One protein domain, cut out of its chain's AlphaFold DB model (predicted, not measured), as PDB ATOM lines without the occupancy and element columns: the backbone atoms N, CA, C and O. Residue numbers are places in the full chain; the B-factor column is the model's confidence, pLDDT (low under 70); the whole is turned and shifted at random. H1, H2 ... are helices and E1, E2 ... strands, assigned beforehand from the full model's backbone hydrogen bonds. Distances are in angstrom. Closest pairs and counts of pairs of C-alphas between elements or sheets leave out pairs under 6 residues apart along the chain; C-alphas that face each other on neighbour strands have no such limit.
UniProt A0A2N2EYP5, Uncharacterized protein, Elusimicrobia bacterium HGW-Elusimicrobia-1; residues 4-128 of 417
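What this domain is: This is residues 4 to 128 of the 417 residues of an uncharacterized protein of Elusimicrobia bacterium HGW-Elusimicrobia-1 (UniProt A0A2N2EYP5). A twisted sheet of four parallel strands, E4 E1 E5 E6, stands in the middle, with H1, H3 and H4 clustered on one side of it and the small pair H5 and H6 on the other. H2 lies beside the edge strand E4, and the hairpin E2 and E3 makes one end of the longest axis, with H6 at the other. The printed part has 125 residues, with six named helices and six named strands in the order E1 H1 H2 H3 E2 E3 H4 E4 H5 E5 H6 E6. The class is mixed, helices and strands; the whole is compact, with a radius of gyration of the C-alphas of 14.5 A and spans of 45 by 31 by 25 A.

Where its parts are: In the sheet, E4 is residues 78 to 84, 18.9 A long; E1 is residues 4 to 9, 16.0 A, beginning at C-alpha 4 (-47.465, -35.618, -2.540); E5 is residues 101 to 105, 13.2 A; E6 is residues 123 to 125, ending at C-alpha 125 (-48.443, -22.272, -1.709). H1 is residues 11 to 18, 10.6 A; H2 residues 31 to 42, 16.2 A; H3 residues 51 to 57; H4 residues 69 to 75; H5 residues 89 to 93; H6 residues 111 to 119, 12.1 A. E2, residues 58 to 61, and E3, residues 64 to 67, are 9.7 A each.

How they stand to each other: E4 and E1 are parallel at 26 degrees, with N 7 and O 81 2.8 A apart, within hydrogen-bond range. E1 and E5 are parallel at 17 degrees, N 8 and O 103 at 2.8 A; E5 and E6 likewise at 17 degrees, N 102 and O 123 at 2.8 A. E4, H5, E5 is a split strand-helix-strand unit, with E1 between its strands, and E5, H6, E6 is a unit of neighbour strands; both crossovers are right-handed. H1 and H4 lie on the same face of the sheet, making two layers, helices on one face of a sheet; H4 runs along the strands, at 12 degrees to E4 on the local plane, at a height over the sheet of 8.7 A, while H1, at a height of 8.1 A, lies only just over none of the strands, with 2 of its 8 C-alphas falling on E4 and 2 on E1. H2 is at the sheet's level; the C-alphas of Ala 31 and Glu 81 of E4 are its closest, 4.8 A. H5 and H6 only graze the sheet and touch each other, Ser 89 to Ser 113, closest C-alphas 5.3 A. H3, the hub, touches H1 at Ala 17 and Ala 53, closest C-alphas 3.8 A, and H4 at a shallow tilt of 16 degrees, Leu 56 and Leu 69, 5.0 A. It only just touches H2, with 3 pairs of C-alphas within 8 A, the closest Phe 38 and Phe 57, 5.9 A. E2 and E3 form an antiparallel hairpin, N 59 and O 66 at 3.0 A. In the six helices every O i to N i+4 pair is within hydrogen-bond range.

The domain as a whole: The C-alphas farthest apart are those of Ala 62 and Glu 112, 45.5 A. The printed part has no cut. The link from H1 to H2, 12 residues, is long. The mean pLDDT of the printed part is 84.3; residues 43 to 48, 60 to 65 and 95 to 99 are under 70.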
ATOM      1  N   LYS A   4     -48.831 -36.052  -2.891       89.94
ATOM      2  CA  LYS A   4     -47.465 -35.618  -2.540       89.94
ATOM      3  C   LYS A   4     -47.409 -34.098  -2.381       89.94
ATOM      4  O   LYS A   4     -47.919 -33.387  -3.251       89.94
ATOM      5  N   ILE A   5     -46.777 -33.609  -1.311       91.81
ATOM      6  CA  ILE A   5     -46.440 -32.190  -1.122       91.81
ATOM      7  C   ILE A   5     -44.944 -32.010  -0.866       91.81
ATOM      8  O   ILE A   5     -44.347 -32.705  -0.046       91.81
ATOM      9  N   CYS A   6     -44.348 -31.047  -1.564       93.12
ATOM     10  CA  CYS A   6     -42.951 -30.667  -1.411       93.12
ATOM     11  C   CYS A   6     -42.834 -29.340  -0.664       93.12
ATOM     12  O   CYS A   6     -43.235 -28.297  -1.182       93.12
ATOM     13  N   ILE A   7     -42.254 -29.360   0.533       93.88
ATOM     14  CA  ILE A   7     -41.858 -28.144   1.240       93.88
ATOM     15  C   ILE A   7     -40.488 -27.717   0.711       93.88
ATOM     16  O   ILE A   7     -39.489 -28.398   0.940       93.88
ATOM     17  N   ILE A   8     -40.421 -26.574   0.035       93.38
ATOM     18  CA  ILE A   8     -39.164 -25.980  -0.422       93.38
ATOM     19  C   ILE A   8     -38.769 -24.899   0.579       93.38
ATOM     20  O   ILE A   8     -39.397 -23.845   0.643       93.38
ATOM     21  N   ALA A   9     -37.742 -25.165   1.378       91.50
ATOM     22  CA  ALA A   9     -37.289 -24.281   2.441       91.50
ATOM     23  C   ALA A   9     -35.940 -23.638   2.106       91.50
ATOM     24  O   ALA A   9     -35.020 -24.312   1.637       91.50
ATOM     25  N   ALA A  10     -35.787 -22.351   2.426       89.75
ATOM     26  CA  ALA A  10     -34.478 -21.706   2.420       89.75
ATOM     27  C   ALA A  10     -33.498 -22.450   3.340       89.75
ATOM     28  O   ALA A  10     -33.868 -22.879   4.438       89.75
ATOM     29  N   LYS A  11     -32.233 -22.557   2.913       89.94
ATOM     30  CA  LYS A  11     -31.188 -23.299   3.640       89.94
ATOM     31  C   LYS A  11     -31.065 -22.847   5.094       89.94
ATOM     32  O   LYS A  11     -31.104 -23.680   5.990       89.94
ATOM     33  N   ASP A  12     -30.991 -21.541   5.329       88.00
ATOM     34  CA  ASP A  12     -30.828 -20.990   6.680       88.00
ATOM     35  C   ASP A  12     -32.053 -21.241   7.563       88.00
ATOM     36  O   ASP A  12     -31.922 -21.522   8.753       88.00
ATOM     37  N   PHE A  13     -33.250 -21.200   6.973       88.94
ATOM     38  CA  PHE A  13     -34.485 -21.516   7.683       88.94
ATOM     39  C   PHE A  13     -34.512 -22.987   8.110       88.94
ATOM     40  O   PHE A  13     -34.770 -23.284   9.275       88.94
ATOM     41  N   LEU A  14     -34.199 -23.906   7.191       91.56
ATOM     42  CA  LEU A  14     -34.180 -25.339   7.483       91.56
ATOM     43  C   LEU A  14     -33.062 -25.707   8.472       91.56
ATOM     44  O   LEU A  14     -33.288 -26.497   9.383       91.56
ATOM     45  N   ALA A  15     -31.887 -25.089   8.340       90.56
ATOM     46  CA  ALA A  15     -30.767 -25.233   9.269       90.56
ATOM     47  C   ALA A  15     -31.174 -24.823  10.689       90.56
ATOM     48  O   ALA A  15     -30.998 -25.591  11.634       90.56
ATOM     49  N   ALA A  16     -31.788 -23.643  10.825       89.12
ATOM     50  CA  ALA A  16     -32.288 -23.147  12.100       89.12
ATOM     51  C   ALA A  16     -33.409 -24.027  12.673       89.12
ATOM     52  O   ALA A  16     -33.475 -24.211  13.886       89.12
ATOM     53  N   ALA A  17     -34.276 -24.586  11.824       89.06
ATOM     54  CA  ALA A  17     -35.344 -25.480  12.260       89.06
ATOM     55  C   ALA A  17     -34.818 -26.824  12.784       89.06
ATOM     56  O   ALA A  17     -35.369 -27.361  13.740       89.06
ATOM     57  N   LEU A  18     -33.755 -27.350  12.173       88.94
ATOM     58  CA  LEU A  18     -33.130 -28.617  12.560       88.94
ATOM     59  C   LEU A  18     -32.052 -28.457  13.644       88.94
ATOM     60  O   LEU A  18     -31.577 -29.454  14.181       88.94
ATOM     61  N   GLY A  19     -31.643 -27.225  13.963       87.00
ATOM     62  CA  GLY A  19     -30.544 -26.961  14.896       87.00
ATOM     63  C   GLY A  19     -29.184 -27.427  14.363       87.00
ATOM     64  O   GLY A  19     -28.349 -27.900  15.131       87.00
ATOM     65  N   MET A  20     -28.965 -27.333  13.049       88.00
ATOM     66  CA  MET A  20     -27.758 -27.815  12.367       88.00
ATOM     67  C   MET A  20     -27.088 -26.696  11.565       88.00
ATOM     68  O   MET A  20     -27.714 -25.698  11.219       88.00
ATOM     69  N   PHE A  21     -25.813 -26.869  11.214       84.50
ATOM     70  CA  PHE A  21     -25.145 -25.976  10.265       84.50
ATOM     71  C   PHE A  21     -25.687 -26.184   8.845       84.50
ATOM     72  O   PHE A  21     -25.958 -27.313   8.435       84.50
ATOM     73  N   HIS A  22     -25.786 -25.106   8.057       82.12
ATOM     74  CA  HIS A  22     -26.291 -25.175   6.679       82.12
ATOM     75  C   HIS A  22     -25.456 -26.102   5.775       82.12
ATOM     76  O   HIS A  22     -25.991 -26.690   4.840       82.12
ATOM     77  N   THR A  23     -24.160 -26.267   6.065       83.94
ATOM     78  CA  THR A  23     -23.243 -27.177   5.356       83.94
ATOM     79  C   THR A  23     -23.559 -28.654   5.584       83.94
ATOM     80  O   THR A  23     -23.132 -29.494   4.797       83.94
ATOM     81  N   SER A  24     -24.308 -28.982   6.638       86.56
ATOM     82  CA  SER A  24     -24.703 -30.348   6.991       86.56
ATOM     83  C   SER A  24     -26.101 -30.720   6.487       86.56
ATOM     84  O   SER A  24     -26.549 -31.845   6.710       86.56
ATOM     85  N   LEU A  25     -26.809 -29.794   5.832       87.50
ATOM     86  CA  LEU A  25     -28.144 -30.052   5.302       87.50
ATOM     87  C   LEU A  25     -28.094 -30.928   4.052       87.50
ATOM     88  O   LEU A  25     -27.312 -30.682   3.131       87.50
ATOM     89  N   LYS A  26     -29.014 -31.895   3.971       86.06
ATOM     90  CA  LYS A  26     -29.289 -32.582   2.709       86.06
ATOM     91  C   LYS A  26     -30.029 -31.639   1.761       86.06
ATOM     92  O   LYS A  26     -30.806 -30.781   2.181       86.06
ATOM     93  N   VAL A  27     -29.828 -31.845   0.461       85.94
ATOM     94  CA  VAL A  27     -30.601 -31.148  -0.580       85.94
ATOM     95  C   VAL A  27     -32.070 -31.582  -0.549       85.94
ATOM     96  O   VAL A  27     -32.959 -30.761  -0.767       85.94
ATOM     97  N   CYS A  28     -32.327 -32.858  -0.255       91.31
ATOM     98  CA  CYS A  28     -33.657 -33.449  -0.207       91.31
ATOM     99  C   CYS A  28     -33.760 -34.424   0.968       91.31
ATOM    100  O   CYS A  28     -32.827 -35.191   1.211       91.31
ATOM    101  N   TYR A  29     -34.905 -34.394   1.638       93.44
ATOM    102  CA  TYR A  29     -35.363 -35.387   2.599       93.44
ATOM    103  C   TYR A  29     -36.615 -36.043   2.011       93.44
ATOM    104  O   TYR A  29     -37.557 -35.339   1.635       93.44
ATOM    105  N   SER A  30     -36.589 -37.367   1.856       93.31
ATOM    106  CA  SER A  30     -37.731 -38.147   1.358       93.31
ATOM    107  C   SER A  30     -38.907 -38.125   2.343       93.31
ATOM    108  O   SER A  30     -38.749 -37.699   3.483       93.31
ATOM    109  N   ALA A  31     -40.077 -38.631   1.939       93.12
ATOM    110  CA  ALA A  31     -41.248 -38.695   2.820       93.12
ATOM    111  C   ALA A  31     -40.977 -39.450   4.134       93.12
ATOM    112  O   ALA A  31     -41.313 -38.961   5.215       93.12
ATOM    113  N   ASP A  32     -40.293 -40.593   4.055       94.44
ATOM    114  CA  ASP A  32     -39.921 -41.382   5.233       94.44
ATOM    115  C   ASP A  32     -38.903 -40.646   6.114       94.44
ATOM    116  O   ASP A  32     -39.017 -40.639   7.341       94.44
ATOM    117  N   GLU A  33     -37.920 -39.979   5.500       94.75
ATOM    118  CA  GLU A  33     -36.932 -39.182   6.230       94.75
ATOM    119  C   GLU A  33     -37.579 -37.973   6.913       94.75
ATOM    120  O   GLU A  33     -37.280 -37.692   8.070       94.75
ATOM    121  N   THR A  34     -38.490 -37.275   6.233       94.50
ATOM    122  CA  THR A  34     -39.235 -36.139   6.782       94.50
ATOM    123  C   THR A  34     -40.124 -36.566   7.944       94.50
ATOM    124  O   THR A  34     -40.155 -35.876   8.966       94.50
ATOM    125  N   LYS A  35     -40.798 -37.720   7.842       92.81
ATOM    126  CA  LYS A  35     -41.579 -38.283   8.948       92.81
ATOM    127  C   LYS A  35     -40.694 -38.591  10.156       92.81
ATOM    128  O   LYS A  35     -41.017 -38.173  11.266       92.81
ATOM    129  N   LYS A  36     -39.541 -39.227   9.933       92.12
ATOM    130  CA  LYS A  36     -38.564 -39.504  10.992       92.12
ATOM    131  C   LYS A  36     -38.043 -38.217  11.644       92.12
ATOM    132  O   LYS A  36     -38.006 -38.128  12.866       92.12
ATOM    133  N   LEU A  37     -37.703 -37.197  10.850       90.50
ATOM    134  CA  LEU A  37     -37.289 -35.885  11.363       90.50
ATOM    135  C   LEU A  37     -38.372 -35.240  12.230       90.50
ATOM    136  O   LEU A  37     -38.052 -34.650  13.260       90.50
ATOM    137  N   PHE A  38     -39.640 -35.342  11.829       89.75
ATOM    138  CA  PHE A  38     -40.760 -34.853  12.624       89.75
ATOM    139  C   PHE A  38     -40.901 -35.609  13.951       89.75
ATOM    140  O   PHE A  38     -41.018 -34.971  14.996       89.75
ATOM    141  N   GLU A  39     -40.846 -36.941  13.944       87.31
ATOM    142  CA  GLU A  39     -40.919 -37.764  15.161       87.31
ATOM    143  C   GLU A  39     -39.766 -37.439  16.130       87.31
ATOM    144  O   GLU A  39     -39.992 -37.182  17.314       87.31
ATOM    145  N   GLU A  40     -38.536 -37.343  15.619       86.06
ATOM    146  CA  GLU A  40     -37.355 -36.991  16.411       86.06
ATOM    147  C   GLU A  40     -37.435 -35.566  16.966       86.06
ATOM    148  O   GLU A  40     -37.173 -35.345  18.149       86.06
ATOM    149  N   SER A  41     -37.818 -34.597  16.131       81.44
ATOM    150  CA  SER A  41     -37.880 -33.189  16.527       81.44
ATOM    151  C   SER A  41     -39.017 -32.943  17.509       81.44
ATOM    152  O   SER A  41     -38.802 -32.280  18.517       81.44
ATOM    153  N   SER A  42     -40.201 -33.519  17.266       72.62
ATOM    154  CA  SER A  42     -41.390 -33.323  18.102       72.62
ATOM    155  C   SER A  42     -41.215 -33.821  19.536       72.62
ATOM    156  O   SER A  42     -41.727 -33.196  20.462       72.62
ATOM    157  N   SER A  43     -40.420 -34.876  19.732       69.44
ATOM    158  CA  SER A  43     -40.075 -35.407  21.057       69.44
ATOM    159  C   SER A  43     -39.179 -34.485  21.902       69.44
ATOM    160  O   SER A  43     -39.075 -34.676  23.112       69.44
ATOM    161  N   ARG A  44     -38.528 -33.487  21.286       68.38
ATOM    162  CA  ARG A  44     -37.532 -32.604  21.928       68.38
ATOM    163  C   ARG A  44     -38.043 -31.189  22.209       68.38
ATOM    164  O   ARG A  44     -37.290 -30.372  22.738       68.38
ATOM    165  N   LEU A  45     -39.287 -30.876  21.845       65.94
ATOM    166  CA  LEU A  45     -39.824 -29.517  21.919       65.94
ATOM    167  C   LEU A  45     -40.208 -29.184  23.372       65.94
ATOM    168  O   LEU A  45     -41.219 -29.653  23.878       65.94
ATOM    169  N   THR A  46     -39.398 -28.370  24.038       63.97
ATOM    170  CA  THR A  46     -39.503 -27.945  25.441       63.97
ATOM    171  C   THR A  46     -39.917 -26.470  25.615       63.97
ATOM    172  O   THR A  46     -39.962 -25.970  26.737       63.97
ATOM    173  N   GLY A  47     -40.265 -25.762  24.531       60.66
ATOM    174  CA  GLY A  47     -40.851 -24.409  24.529       60.66
ATOM    175  C   GLY A  47     -39.872 -23.286  24.146       60.66
ATOM    176  O   GLY A  47     -40.298 -22.192  23.746       60.66
ATOM    177  N   GLY A  48     -38.566 -23.564  24.198       68.94
ATOM    178  CA  GLY A  48     -37.474 -22.640  23.864       68.94
ATOM    179  C   GLY A  48     -37.079 -22.615  22.385       68.94
ATOM    180  O   GLY A  48     -36.087 -21.984  22.028       68.94
ATOM    181  N   GLU A  49     -37.818 -23.294  21.510       75.12
ATOM    182  CA  GLU A  49     -37.361 -23.536  20.142       75.12
ATOM    183  C   GLU A  49     -37.323 -22.260  19.303       75.12
ATOM    184  O   GLU A  49     -38.187 -21.378  19.461       75.12
ATOM    185  N   PRO A  50     -36.376 -22.181  18.350       78.88
ATOM    186  CA  PRO A  50     -36.374 -21.115  17.370       78.88
ATOM    187  C   PRO A  50     -37.647 -21.193  16.519       78.88
ATOM    188  O   PRO A  50     -38.201 -22.264  16.263       78.88
ATOM    189  N   TYR A  51     -38.115 -20.035  16.060       78.62
ATOM    190  CA  TYR A  51     -39.353 -19.936  15.290       78.62
ATOM    191  C   TYR A  51     -39.431 -20.888  14.070       78.62
ATOM    192  O   TYR A  51     -40.476 -21.519  13.899       78.62
ATOM    193  N   PRO A  52     -38.361 -21.084  13.272       86.38
ATOM    194  CA  PRO A  52     -38.371 -22.061  12.183       86.38
ATOM    195  C   PRO A  52     -38.744 -23.487  12.614       86.38
ATOM    196  O   PRO A  52     -39.532 -24.146  11.937       86.38
ATOM    197  N   ALA A  53     -38.247 -23.940  13.771       86.19
ATOM    198  CA  ALA A  53     -38.575 -25.256  14.317       86.19
ATOM    199  C   ALA A  53     -40.042 -25.320  14.760       86.19
ATOM    200  O   ALA A  53     -40.749 -26.265  14.411       86.19
ATOM    201  N   LYS A  54     -40.528 -24.267  15.437       82.50
ATOM    202  CA  LYS A  54     -41.939 -24.140  15.847       82.50
ATOM    203  C   LYS A  54     -42.894 -24.226  14.662       82.50
ATOM    204  O   LYS A  54     -43.949 -24.845  14.760       82.50
ATOM    205  N   TYR A  55     -42.518 -23.622  13.541       84.50
ATOM    206  CA  TYR A  55     -43.338 -23.590  12.340       84.50
ATOM    207  C   TYR A  55     -43.378 -24.944  11.608       84.50
ATOM    208  O   TYR A  55     -44.451 -25.416  11.233       84.50
ATOM    209  N   LEU A  56     -42.228 -25.602  11.429       88.88
ATOM    210  CA  LEU A  56     -42.165 -26.890  10.725       88.88
ATOM    211  C   LEU A  56     -42.670 -28.064  11.572       88.88
ATOM    212  O   LEU A  56     -43.435 -28.893  11.071       88.88
ATOM    213  N   PHE A  57     -42.272 -28.119  12.845       87.69
ATOM    214  CA  PHE A  57     -42.444 -29.291  13.712       87.69
ATOM    215  C   PHE A  57     -43.430 -29.078  14.873       87.69
ATOM    216  O   PHE A  57     -43.870 -30.055  15.473       87.69
ATOM    217  N   GLY A  58     -43.824 -27.833  15.165       82.62
ATOM    218  CA  GLY A  58     -44.718 -27.486  16.278       82.62
ATOM    219  C   GLY A  58     -43.975 -27.137  17.573       82.62
ATOM    220  O   GLY A  58     -42.768 -26.910  17.564       82.62
ATOM    221  N   ARG A  59     -44.690 -27.089  18.707       74.44
ATOM    222  CA  ARG A  59     -44.118 -27.052  20.075       74.44
ATOM    223  C   ARG A  59     -45.032 -27.750  21.074       74.44
ATOM    224  O   ARG A  59     -46.254 -27.705  20.944       74.44
ATOM    225  N   GLN A  60     -44.453 -28.325  22.121       65.00
ATOM    226  CA  GLN A  60     -45.207 -28.715  23.308       65.00
ATOM    227  C   GLN A  60     -45.255 -27.519  24.270       65.00
ATOM    228  O   GLN A  60     -44.223 -26.934  24.592       65.00
ATOM    229  N   GLN A  61     -46.447 -27.103  24.699       61.91
ATOM    230  CA  GLN A  61     -46.633 -26.083  25.734       61.91
ATOM    231  C   GLN A  61     -47.356 -26.662  26.945       61.91
ATOM    232  O   GLN A  61     -48.107 -27.629  26.835       61.91
ATOM    233  N   ALA A  62     -47.198 -25.996  28.090       51.06
ATOM    234  CA  ALA A  62     -47.930 -26.313  29.316       51.06
ATOM    235  C   ALA A  62     -49.464 -26.289  29.130       51.06
ATOM    236  O   ALA A  62     -50.171 -27.018  29.814       51.06
ATOM    237  N   SER A  63     -49.974 -25.485  28.188       51.28
ATOM    238  CA  SER A  63     -51.401 -25.362  27.859       51.28
ATOM    239  C   SER A  63     -51.859 -26.220  26.667       51.28
ATOM    240  O   SER A  63     -53.004 -26.088  26.245       51.28
ATOM    241  N   GLY A  64     -50.989 -27.060  26.090       59.91
ATOM    242  CA  GLY A  64     -51.304 -27.912  24.933       59.91
ATOM    243  C   GLY A  64     -50.184 -27.995  23.887       59.91
ATOM    244  O   GLY A  64     -49.160 -27.322  23.983       59.91
ATOM    245  N   LYS A  65     -50.364 -28.834  22.861       67.94
ATOM    246  CA  LYS A  65     -49.426 -28.971  21.731       67.94
ATOM    247  C   LYS A  65     -49.806 -27.986  20.620       67.94
ATOM    248  O   LYS A  65     -50.930 -28.037  20.126       67.94
ATOM    249  N   SER A  66     -48.884 -27.124  20.186       74.56
ATOM    250  CA  SER A  66     -49.039 -26.418  18.911       74.56
ATOM    251  C   SER A  66     -48.513 -27.306  17.785       74.56
ATOM    252  O   SER A  66     -47.430 -27.885  17.884       74.56
ATOM    253  N   ARG A  67     -49.283 -27.410  16.706       82.38
ATOM    254  CA  ARG A  67     -48.978 -28.280  15.567       82.38
ATOM    255  C   ARG A  67     -48.096 -27.563  14.546       82.38
ATOM    256  O   ARG A  67     -48.296 -26.373  14.303       82.38
ATOM    257  N   GLY A  68     -47.144 -28.287  13.962       87.31
ATOM    258  CA  GLY A  68     -46.310 -27.808  12.853       87.31
ATOM    259  C   GLY A  68     -46.895 -28.158  11.483       87.31
ATOM    260  O   GLY A  68     -47.799 -28.990  11.387       87.31
ATOM    261  N   LEU A  69     -46.362 -27.559  10.414       90.00
ATOM    262  CA  LEU A  69     -46.815 -27.839   9.042       90.00
ATOM    263  C   LEU A  69     -46.720 -29.316   8.657       90.00
ATOM    264  O   LEU A  69     -47.627 -29.823   8.005       90.00
ATOM    265  N   ILE A  70     -45.644 -30.005   9.047       92.56
ATOM    266  CA  ILE A  70     -45.430 -31.401   8.641       92.56
ATOM    267  C   ILE A  70     -46.534 -32.288   9.220       92.56
ATOM    268  O   ILE A  70     -47.167 -33.037   8.484       92.56
ATOM    269  N   GLU A  71     -46.829 -32.140  10.514       91.25
ATOM    270  CA  GLU A  71     -47.930 -32.849  11.179       91.25
ATOM    271  C   GLU A  71     -49.281 -32.554  10.521       91.25
ATOM    272  O   GLU A  71     -50.104 -33.447  10.354       91.25
ATOM    273  N   LEU A  72     -49.528 -31.296  10.148       90.50
ATOM    274  CA  LEU A  72     -50.775 -30.894   9.500       90.50
ATOM    275  C   LEU A  72     -50.926 -31.521   8.109       90.50
ATOM    276  O   LEU A  72     -51.992 -32.034   7.788       90.50
ATOM    277  N   TYR A  73     -49.876 -31.513   7.289       92.69
ATOM    278  CA  TYR A  73     -49.926 -32.125   5.962       92.69
ATOM    279  C   TYR A  73     -50.065 -33.648   6.021       92.69
ATOM    280  O   TYR A  73     -50.861 -34.200   5.259       92.69
ATOM    281  N   LEU A  74     -49.374 -34.316   6.949       91.94
ATOM    282  CA  LEU A  74     -49.536 -35.755   7.178       91.94
ATOM    283  C   LEU A  74     -50.991 -36.100   7.545       91.94
ATOM    284  O   LEU A  74     -51.579 -36.995   6.939       91.94
ATOM    285  N   ASP A  75     -51.611 -35.338   8.452       90.44
ATOM    286  CA  ASP A  75     -53.020 -35.521   8.833       90.44
ATOM    287  C   ASP A  75     -54.000 -35.269   7.678       90.44
ATOM    288  O   ASP A  75     -55.071 -35.873   7.619       90.44
ATOM    289  N   TYR A  76     -53.638 -34.399   6.731       89.50
ATOM    290  CA  TYR A  76     -54.408 -34.169   5.505       89.50
ATOM    291  C   TYR A  76     -54.152 -35.211   4.406       89.50
ATOM    292  O   TYR A  76     -54.660 -35.066   3.291       89.50
ATOM    293  N   GLY A  77     -53.416 -36.282   4.721       90.81
ATOM    294  CA  GLY A  77     -53.176 -37.414   3.830       90.81
ATOM    295  C   GLY A  77     -52.112 -37.145   2.768       90.81
ATOM    296  O   GLY A  77     -52.178 -37.741   1.687       90.81
ATOM    297  N   TYR A  78     -51.178 -36.229   3.045       91.38
ATOM    298  CA  TYR A  78     -50.038 -35.985   2.173       91.38
ATOM    299  C   TYR A  78     -48.804 -36.790   2.578       91.38
ATOM    300  O   TYR A  78     -48.452 -36.845   3.752       91.38
ATOM    301  N   ASP A  79     -48.076 -37.282   1.580       93.56
ATOM    302  CA  ASP A  79     -46.666 -37.634   1.707       93.56
ATOM    303  C   ASP A  79     -45.842 -36.343   1.597       93.56
ATOM    304  O   ASP A  79     -45.920 -35.632   0.587       93.56
ATOM    305  N   VAL A  80     -45.075 -36.018   2.640       94.31
ATOM    306  CA  VAL A  80     -44.372 -34.730   2.768       94.31
ATOM    307  C   VAL A  80     -42.883 -34.906   2.492       94.31
ATOM    308  O   VAL A  80     -42.201 -35.541   3.283       94.31
ATOM    309  N   GLU A  81     -42.352 -34.299   1.430       94.25
ATOM    310  CA  GLU A  81     -40.900 -34.182   1.209       94.25
ATOM    311  C   GLU A  81     -40.403 -32.777   1.588       94.25
ATOM    312  O   GLU A  81     -41.136 -31.793   1.454       94.25
ATOM    313  N   ILE A  82     -39.149 -32.660   2.035       94.00
ATOM    314  CA  ILE A  82     -38.503 -31.358   2.285       94.00
ATOM    315  C   ILE A  82     -37.310 -31.201   1.356       94.00
ATOM    316  O   ILE A  82     -36.430 -32.062   1.299       94.00
ATOM    317  N   ARG A  83     -37.222 -30.058   0.678       92.44
ATOM    318  CA  ARG A  83     -36.065 -29.677  -0.128       92.44
ATOM    319  C   ARG A  83     -35.469 -28.368   0.340       92.44
ATOM    320  O   ARG A  83     -36.177 -27.406   0.619       92.44
ATOM    321  N   SER A  84     -34.147 -28.350   0.396       91.00
ATOM    322  CA  SER A  84     -33.366 -27.200   0.822       91.00
ATOM    323  C   SER A  84     -32.915 -26.409  -0.401       91.00
ATOM    324  O   SER A  84     -32.054 -26.866  -1.156       91.00
ATOM    325  N   ALA A  85     -33.497 -25.232  -0.621       86.56
ATOM    326  CA  ALA A  85     -33.166 -24.374  -1.752       86.56
ATOM    327  C   ALA A  85     -33.341 -22.896  -1.404       86.56
ATOM    328  O   ALA A  85     -34.372 -22.478  -0.883       86.56
ATOM    329  N   THR A  86     -32.328 -22.091  -1.724       76.44
ATOM    330  CA  THR A  86     -32.435 -20.629  -1.628       76.44
ATOM    331  C   THR A  86     -33.319 -20.084  -2.752       76.44
ATOM    332  O   THR A  86     -34.181 -19.246  -2.498       76.44
ATOM    333  N   ASP A  87     -33.159 -20.627  -3.962       85.81
ATOM    334  CA  ASP A  87     -34.017 -20.369  -5.114       85.81
ATOM    335  C   ASP A  87     -34.746 -21.657  -5.521       85.81
ATOM    336  O   ASP A  87     -34.134 -22.661  -5.876       85.81
ATOM    337  N   ALA A  88     -36.071 -21.627  -5.438       88.31
ATOM    338  CA  ALA A  88     -36.958 -22.724  -5.788       88.31
ATOM    339  C   ALA A  88     -37.223 -22.818  -7.301       88.31
ATOM    340  O   ALA A  88     -37.885 -23.762  -7.728       88.31
ATOM    341  N   SER A  89     -36.722 -21.878  -8.111       89.38
ATOM    342  CA  SER A  89     -36.968 -21.822  -9.560       89.38
ATOM    343  C   SER A  89     -36.577 -23.116 -10.276       89.38
ATOM    344  O   SER A  89     -37.370 -23.649 -11.043       89.38
ATOM    345  N   GLU A  90     -35.410 -23.690  -9.967       86.00
ATOM    346  CA  GLU A  90     -34.961 -24.959 -10.564       86.00
ATOM    347  C   GLU A  90     -35.867 -26.135 -10.176       86.00
ATOM    348  O   GLU A  90     -36.221 -26.964 -11.011       86.00
ATOM    349  N   ILE A  91     -36.297 -26.185  -8.912       88.00
ATOM    350  CA  ILE A  91     -37.196 -27.229  -8.405       88.00
ATOM    351  C   ILE A  91     -38.573 -27.132  -9.066       88.00
ATOM    352  O   ILE A  91     -39.146 -28.154  -9.433       88.00
ATOM    353  N   LEU A  92     -39.098 -25.916  -9.214       87.88
ATOM    354  CA  LEU A  92     -40.374 -25.665  -9.878       87.88
ATOM    355  C   LEU A  92     -40.276 -25.787 -11.403       87.88
ATOM    356  O   LEU A  92     -41.293 -26.000 -12.052       87.88
ATOM    357  N   GLY A  93     -39.094 -25.645 -11.999       79.31
ATOM    358  CA  GLY A  93     -38.863 -25.839 -13.433       79.31
ATOM    359  C   GLY A  93     -38.738 -27.309 -13.838       79.31
ATOM    360  O   GLY A  93     -39.012 -27.654 -14.986       79.31
ATOM    361  N   ASP A  94     -38.372 -28.178 -12.896       76.88
ATOM    362  CA  ASP A  94     -38.197 -29.613 -13.103       76.88
ATOM    363  C   ASP A  94     -39.548 -30.318 -13.338       76.88
ATOM    364  O   ASP A  94     -40.297 -30.644 -12.414       76.88
ATOM    365  N   GLY A  95     -39.877 -30.531 -14.614       61.28
ATOM    366  CA  GLY A  95     -41.125 -31.152 -15.066       61.28
ATOM    367  C   GLY A  95     -41.222 -32.664 -14.840       61.28
ATOM    368  O   GLY A  95     -42.239 -33.248 -15.199       61.28
ATOM    369  N   SER A  96     -40.196 -33.301 -14.264       56.75
ATOM    370  CA  SER A  96     -40.159 -34.752 -14.034       56.75
ATOM    371  C   SER A  96     -40.852 -35.207 -12.742       56.75
ATOM    372  O   SER A  96     -40.866 -36.399 -12.442       56.75
ATOM    373  N   ARG A  97     -41.396 -34.280 -11.942       64.06
ATOM    374  CA  ARG A  97     -41.801 -34.578 -10.563       64.06
ATOM    375  C   ARG A  97     -43.281 -34.879 -10.396       64.06
ATOM    376  O   ARG A  97     -44.136 -34.102 -10.801       64.06
ATOM    377  N   ASP A  98     -43.539 -35.943  -9.641       59.88
ATOM    378  CA  ASP A  98     -44.865 -36.407  -9.213       59.88
ATOM    379  C   ASP A  98     -45.546 -35.525  -8.144       59.88
ATOM    380  O   ASP A  98     -46.608 -35.887  -7.630       59.88
ATOM    381  N   SER A  99     -44.918 -34.429  -7.703       59.62
ATOM    382  CA  SER A  99     -45.433 -33.626  -6.587       59.62
ATOM    383  C   SER A  99     -46.651 -32.814  -7.028       59.62
ATOM    384  O   SER A  99     -46.573 -31.975  -7.922       59.62
ATOM    385  N   VAL A 100     -47.790 -33.060  -6.375       75.50
ATOM    386  CA  VAL A 100     -49.076 -32.410  -6.683       75.50
ATOM    387  C   VAL A 100     -49.119 -30.990  -6.107       75.50
ATOM    388  O   VAL A 100     -49.815 -30.121  -6.633       75.50
ATOM    389  N   ALA A 101     -48.360 -30.736  -5.035       88.19
ATOM    390  CA  ALA A 101     -48.285 -29.440  -4.376       88.19
ATOM    391  C   ALA A 101     -46.854 -29.050  -3.962       88.19
ATOM    392  O   ALA A 101     -46.043 -29.903  -3.601       88.19
ATOM    393  N   PHE A 102     -46.582 -27.746  -3.950       91.12
ATOM    394  CA  PHE A 102     -45.348 -27.127  -3.473       91.12
ATOM    395  C   PHE A 102     -45.668 -26.037  -2.447       91.12
ATOM    396  O   PHE A 102     -46.518 -25.184  -2.701       91.12
ATOM    397  N   ASP A 103     -44.961 -26.031  -1.320       91.50
ATOM    398  CA  ASP A 103     -45.045 -24.999  -0.282       91.50
ATOM    399  C   ASP A 103     -43.689 -24.306  -0.124       91.50
ATOM    400  O   ASP A 103     -42.703 -24.924   0.280       91.50
ATOM    401  N   LEU A 104     -43.621 -23.027  -0.501       90.62
ATOM    402  CA  LEU A 104     -42.376 -22.260  -0.514       90.62
ATOM    403  C   LEU A 104     -42.183 -21.520   0.813       90.62
ATOM    404  O   LEU A 104     -42.827 -20.497   1.070       90.62
ATOM    405  N   LEU A 105     -41.210 -21.949   1.615       88.06
ATOM    406  CA  LEU A 105     -40.869 -21.369   2.914       88.06
ATOM    407  C   LEU A 105     -39.555 -20.585   2.833       88.06
ATOM    408  O   LEU A 105     -38.470 -21.157   2.759       88.06
ATOM    409  N   PHE A 106     -39.649 -19.251   2.846       80.75
ATOM    410  CA  PHE A 106     -38.512 -18.320   2.711       80.75
ATOM    411  C   PHE A 106     -37.616 -18.497   1.468       80.75
ATOM    412  O   PHE A 106     -36.654 -17.751   1.316       80.75
ATOM    413  N   SER A 107     -37.927 -19.415   0.551       82.69
ATOM    414  CA  SER A 107     -37.261 -19.532  -0.745       82.69
ATOM    415  C   SER A 107     -37.830 -18.519  -1.743       82.69
ATOM    416  O   SER A 107     -39.046 -18.282  -1.770       82.69
ATOM    417  N   SER A 108     -36.978 -17.947  -2.595       84.88
ATOM    418  CA  SER A 108     -37.430 -17.186  -3.765       84.88
ATOM    419  C   SER A 108     -37.859 -18.130  -4.887       84.88
ATOM    420  O   SER A 108     -37.431 -19.276  -4.925       84.88
ATOM    421  N   ALA A 109     -38.691 -17.659  -5.812       88.94
ATOM    422  CA  ALA A 109     -38.877 -18.294  -7.115       88.94
ATOM    423  C   ALA A 109     -39.237 -17.228  -8.146       88.94
ATOM    424  O   ALA A 109     -39.981 -16.291  -7.824       88.94
ATOM    425  N   SER A 110     -38.742 -17.388  -9.372       88.88
ATOM    426  CA  SER A 110     -39.097 -16.509 -10.480       88.88
ATOM    427  C   SER A 110     -40.576 -16.659 -10.848       88.88
ATOM    428  O   SER A 110     -41.183 -17.721 -10.674       88.88
ATOM    429  N   VAL A 111     -41.157 -15.584 -11.379       89.19
ATOM    430  CA  VAL A 111     -42.539 -15.565 -11.879       89.19
ATOM    431  C   VAL A 111     -42.734 -16.651 -12.941       89.19
ATOM    432  O   VAL A 111     -43.725 -17.375 -12.920       89.19
ATOM    433  N   GLU A 112     -41.764 -16.805 -13.838       89.69
ATOM    434  CA  GLU A 112     -41.786 -17.757 -14.948       89.69
ATOM    435  C   GLU A 112     -41.823 -19.201 -14.446       89.69
ATOM    436  O   GLU A 112     -42.603 -20.009 -14.946       89.69
ATOM    437  N   SER A 113     -41.024 -19.520 -13.423       90.62
ATOM    438  CA  SER A 113     -40.973 -20.865 -12.837       90.62
ATOM    439  C   SER A 113     -42.291 -21.224 -12.149       90.62
ATOM    440  O   SER A 113     -42.789 -22.341 -12.290       90.62
ATOM    441  N   VAL A 114     -42.902 -20.255 -11.462       90.75
ATOM    442  CA  VAL A 114     -44.215 -20.408 -10.822       90.75
ATOM    443  C   VAL A 114     -45.319 -20.601 -11.858       90.75
ATOM    444  O   VAL A 114     -46.087 -21.553 -11.744       90.75
ATOM    445  N   ILE A 115     -45.383 -19.758 -12.895       89.62
ATOM    446  CA  ILE A 115     -46.353 -19.903 -13.995       89.62
ATOM    447  C   ILE A 115     -46.180 -21.258 -14.683       89.62
ATOM    448  O   ILE A 115     -47.160 -21.959 -14.921       89.62
ATOM    449  N   SER A 116     -44.937 -21.654 -14.964       89.25
ATOM    450  CA  SER A 116     -44.625 -22.939 -15.589       89.25
ATOM    451  C   SER A 116     -45.152 -24.112 -14.757       89.25
ATOM    452  O   SER A 116     -45.834 -24.985 -15.292       89.25
ATOM    453  N   ALA A 117     -44.918 -24.113 -13.442       89.56
ATOM    454  CA  ALA A 117     -45.436 -25.145 -12.544       89.56
ATOM    455  C   ALA A 117     -46.976 -25.136 -12.445       89.56
ATOM    456  O   ALA A 117     -47.600 -26.197 -12.529       89.56
ATOM    457  N   LEU A 118     -47.611 -23.961 -12.358       89.19
ATOM    458  CA  LEU A 118     -49.078 -23.836 -12.355       89.19
ATOM    459  C   LEU A 118     -49.702 -24.344 -13.661       89.19
ATOM    460  O   LEU A 118     -50.710 -25.046 -13.631       89.19
ATOM    461  N   ASN A 119     -49.093 -24.051 -14.811       87.50
ATOM    462  CA  ASN A 119     -49.576 -24.509 -16.117       87.50
ATOM    463  C   ASN A 119     -49.460 -26.032 -16.290       87.50
ATOM    464  O   ASN A 119     -50.205 -26.612 -17.077       87.50
ATOM    465  N   ARG A 120     -48.583 -26.694 -15.523       87.00
ATOM    466  CA  ARG A 120     -48.518 -28.164 -15.421       87.00
ATOM    467  C   ARG A 120     -49.506 -28.753 -14.407       87.00
ATOM    468  O   ARG A 120     -49.480 -29.953 -14.163       87.00
ATOM    469  N   GLY A 121     -50.360 -27.929 -13.801       84.69
ATOM    470  CA  GLY A 121     -51.357 -28.362 -12.822       84.69
ATOM    471  C   GLY A 121     -50.829 -28.496 -11.393       84.69
ATOM    472  O   GLY A 121     -51.540 -29.025 -10.544       84.69
ATOM    473  N   SER A 122     -49.616 -28.014 -11.098       87.19
ATOM    474  CA  SER A 122     -49.101 -28.021  -9.723       87.19
ATOM    475  C   SER A 122     -49.871 -27.032  -8.849       87.19
ATOM    476  O   SER A 122     -50.170 -25.915  -9.276       87.19
ATOM    477  N   ASN A 123     -50.133 -27.393  -7.594       87.31
ATOM    478  CA  ASN A 123     -50.618 -26.451  -6.592       87.31
ATOM    479  C   ASN A 123     -49.431 -25.740  -5.922       87.31
ATOM    480  O   ASN A 123     -48.548 -26.400  -5.388       87.31
ATOM    481  N   ILE A 124     -49.392 -24.406  -5.925       88.62
ATOM    482  CA  ILE A 124     -48.311 -23.634  -5.286       88.62
ATOM    483  C   ILE A 124     -48.871 -22.830  -4.114       88.62
ATOM    484  O   ILE A 124     -49.880 -22.126  -4.259       88.62
ATOM    485  N   LEU A 125     -48.182 -22.939  -2.979       88.12
ATOM    486  CA  LEU A 125     -48.443 -22.272  -1.709       88.12
ATOM    487  C   LEU A 125     -47.230 -21.440  -1.287       88.12
ATOM    488  O   LEU A 125     -46.095 -21.711  -1.694       88.12
ATOM    489  N   GLY A 126     -47.456 -20.416  -0.469       85.38
ATOM    490  CA  GLY A 126     -46.370 -19.647   0.138       85.38
ATOM    491  C   GLY A 126     -45.595 -18.751  -0.833       85.38
ATOM    492  O   GLY A 126     -44.711 -18.012  -0.398       85.38
ATOM    493  N   TRP A 127     -45.885 -18.767  -2.138       87.62
ATOM    494  CA  TRP A 127     -45.142 -17.930  -3.076       87.62
ATOM    495  C   TRP A 127     -45.533 -16.457  -2.942       87.62
ATOM    496  O   TRP A 127     -46.701 -16.074  -3.031       87.62
ATOM    497  N   THR A 128     -44.498 -15.641  -2.772       82.94
ATOM    498  CA  THR A 128     -44.501 -14.192  -2.938       82.94
ATOM    499  C   THR A 128     -43.257 -13.849  -3.743       82.94
ATOM    500  O   THR A 128     -42.194 -14.417  -3.472       82.94
TER     501      THR A 128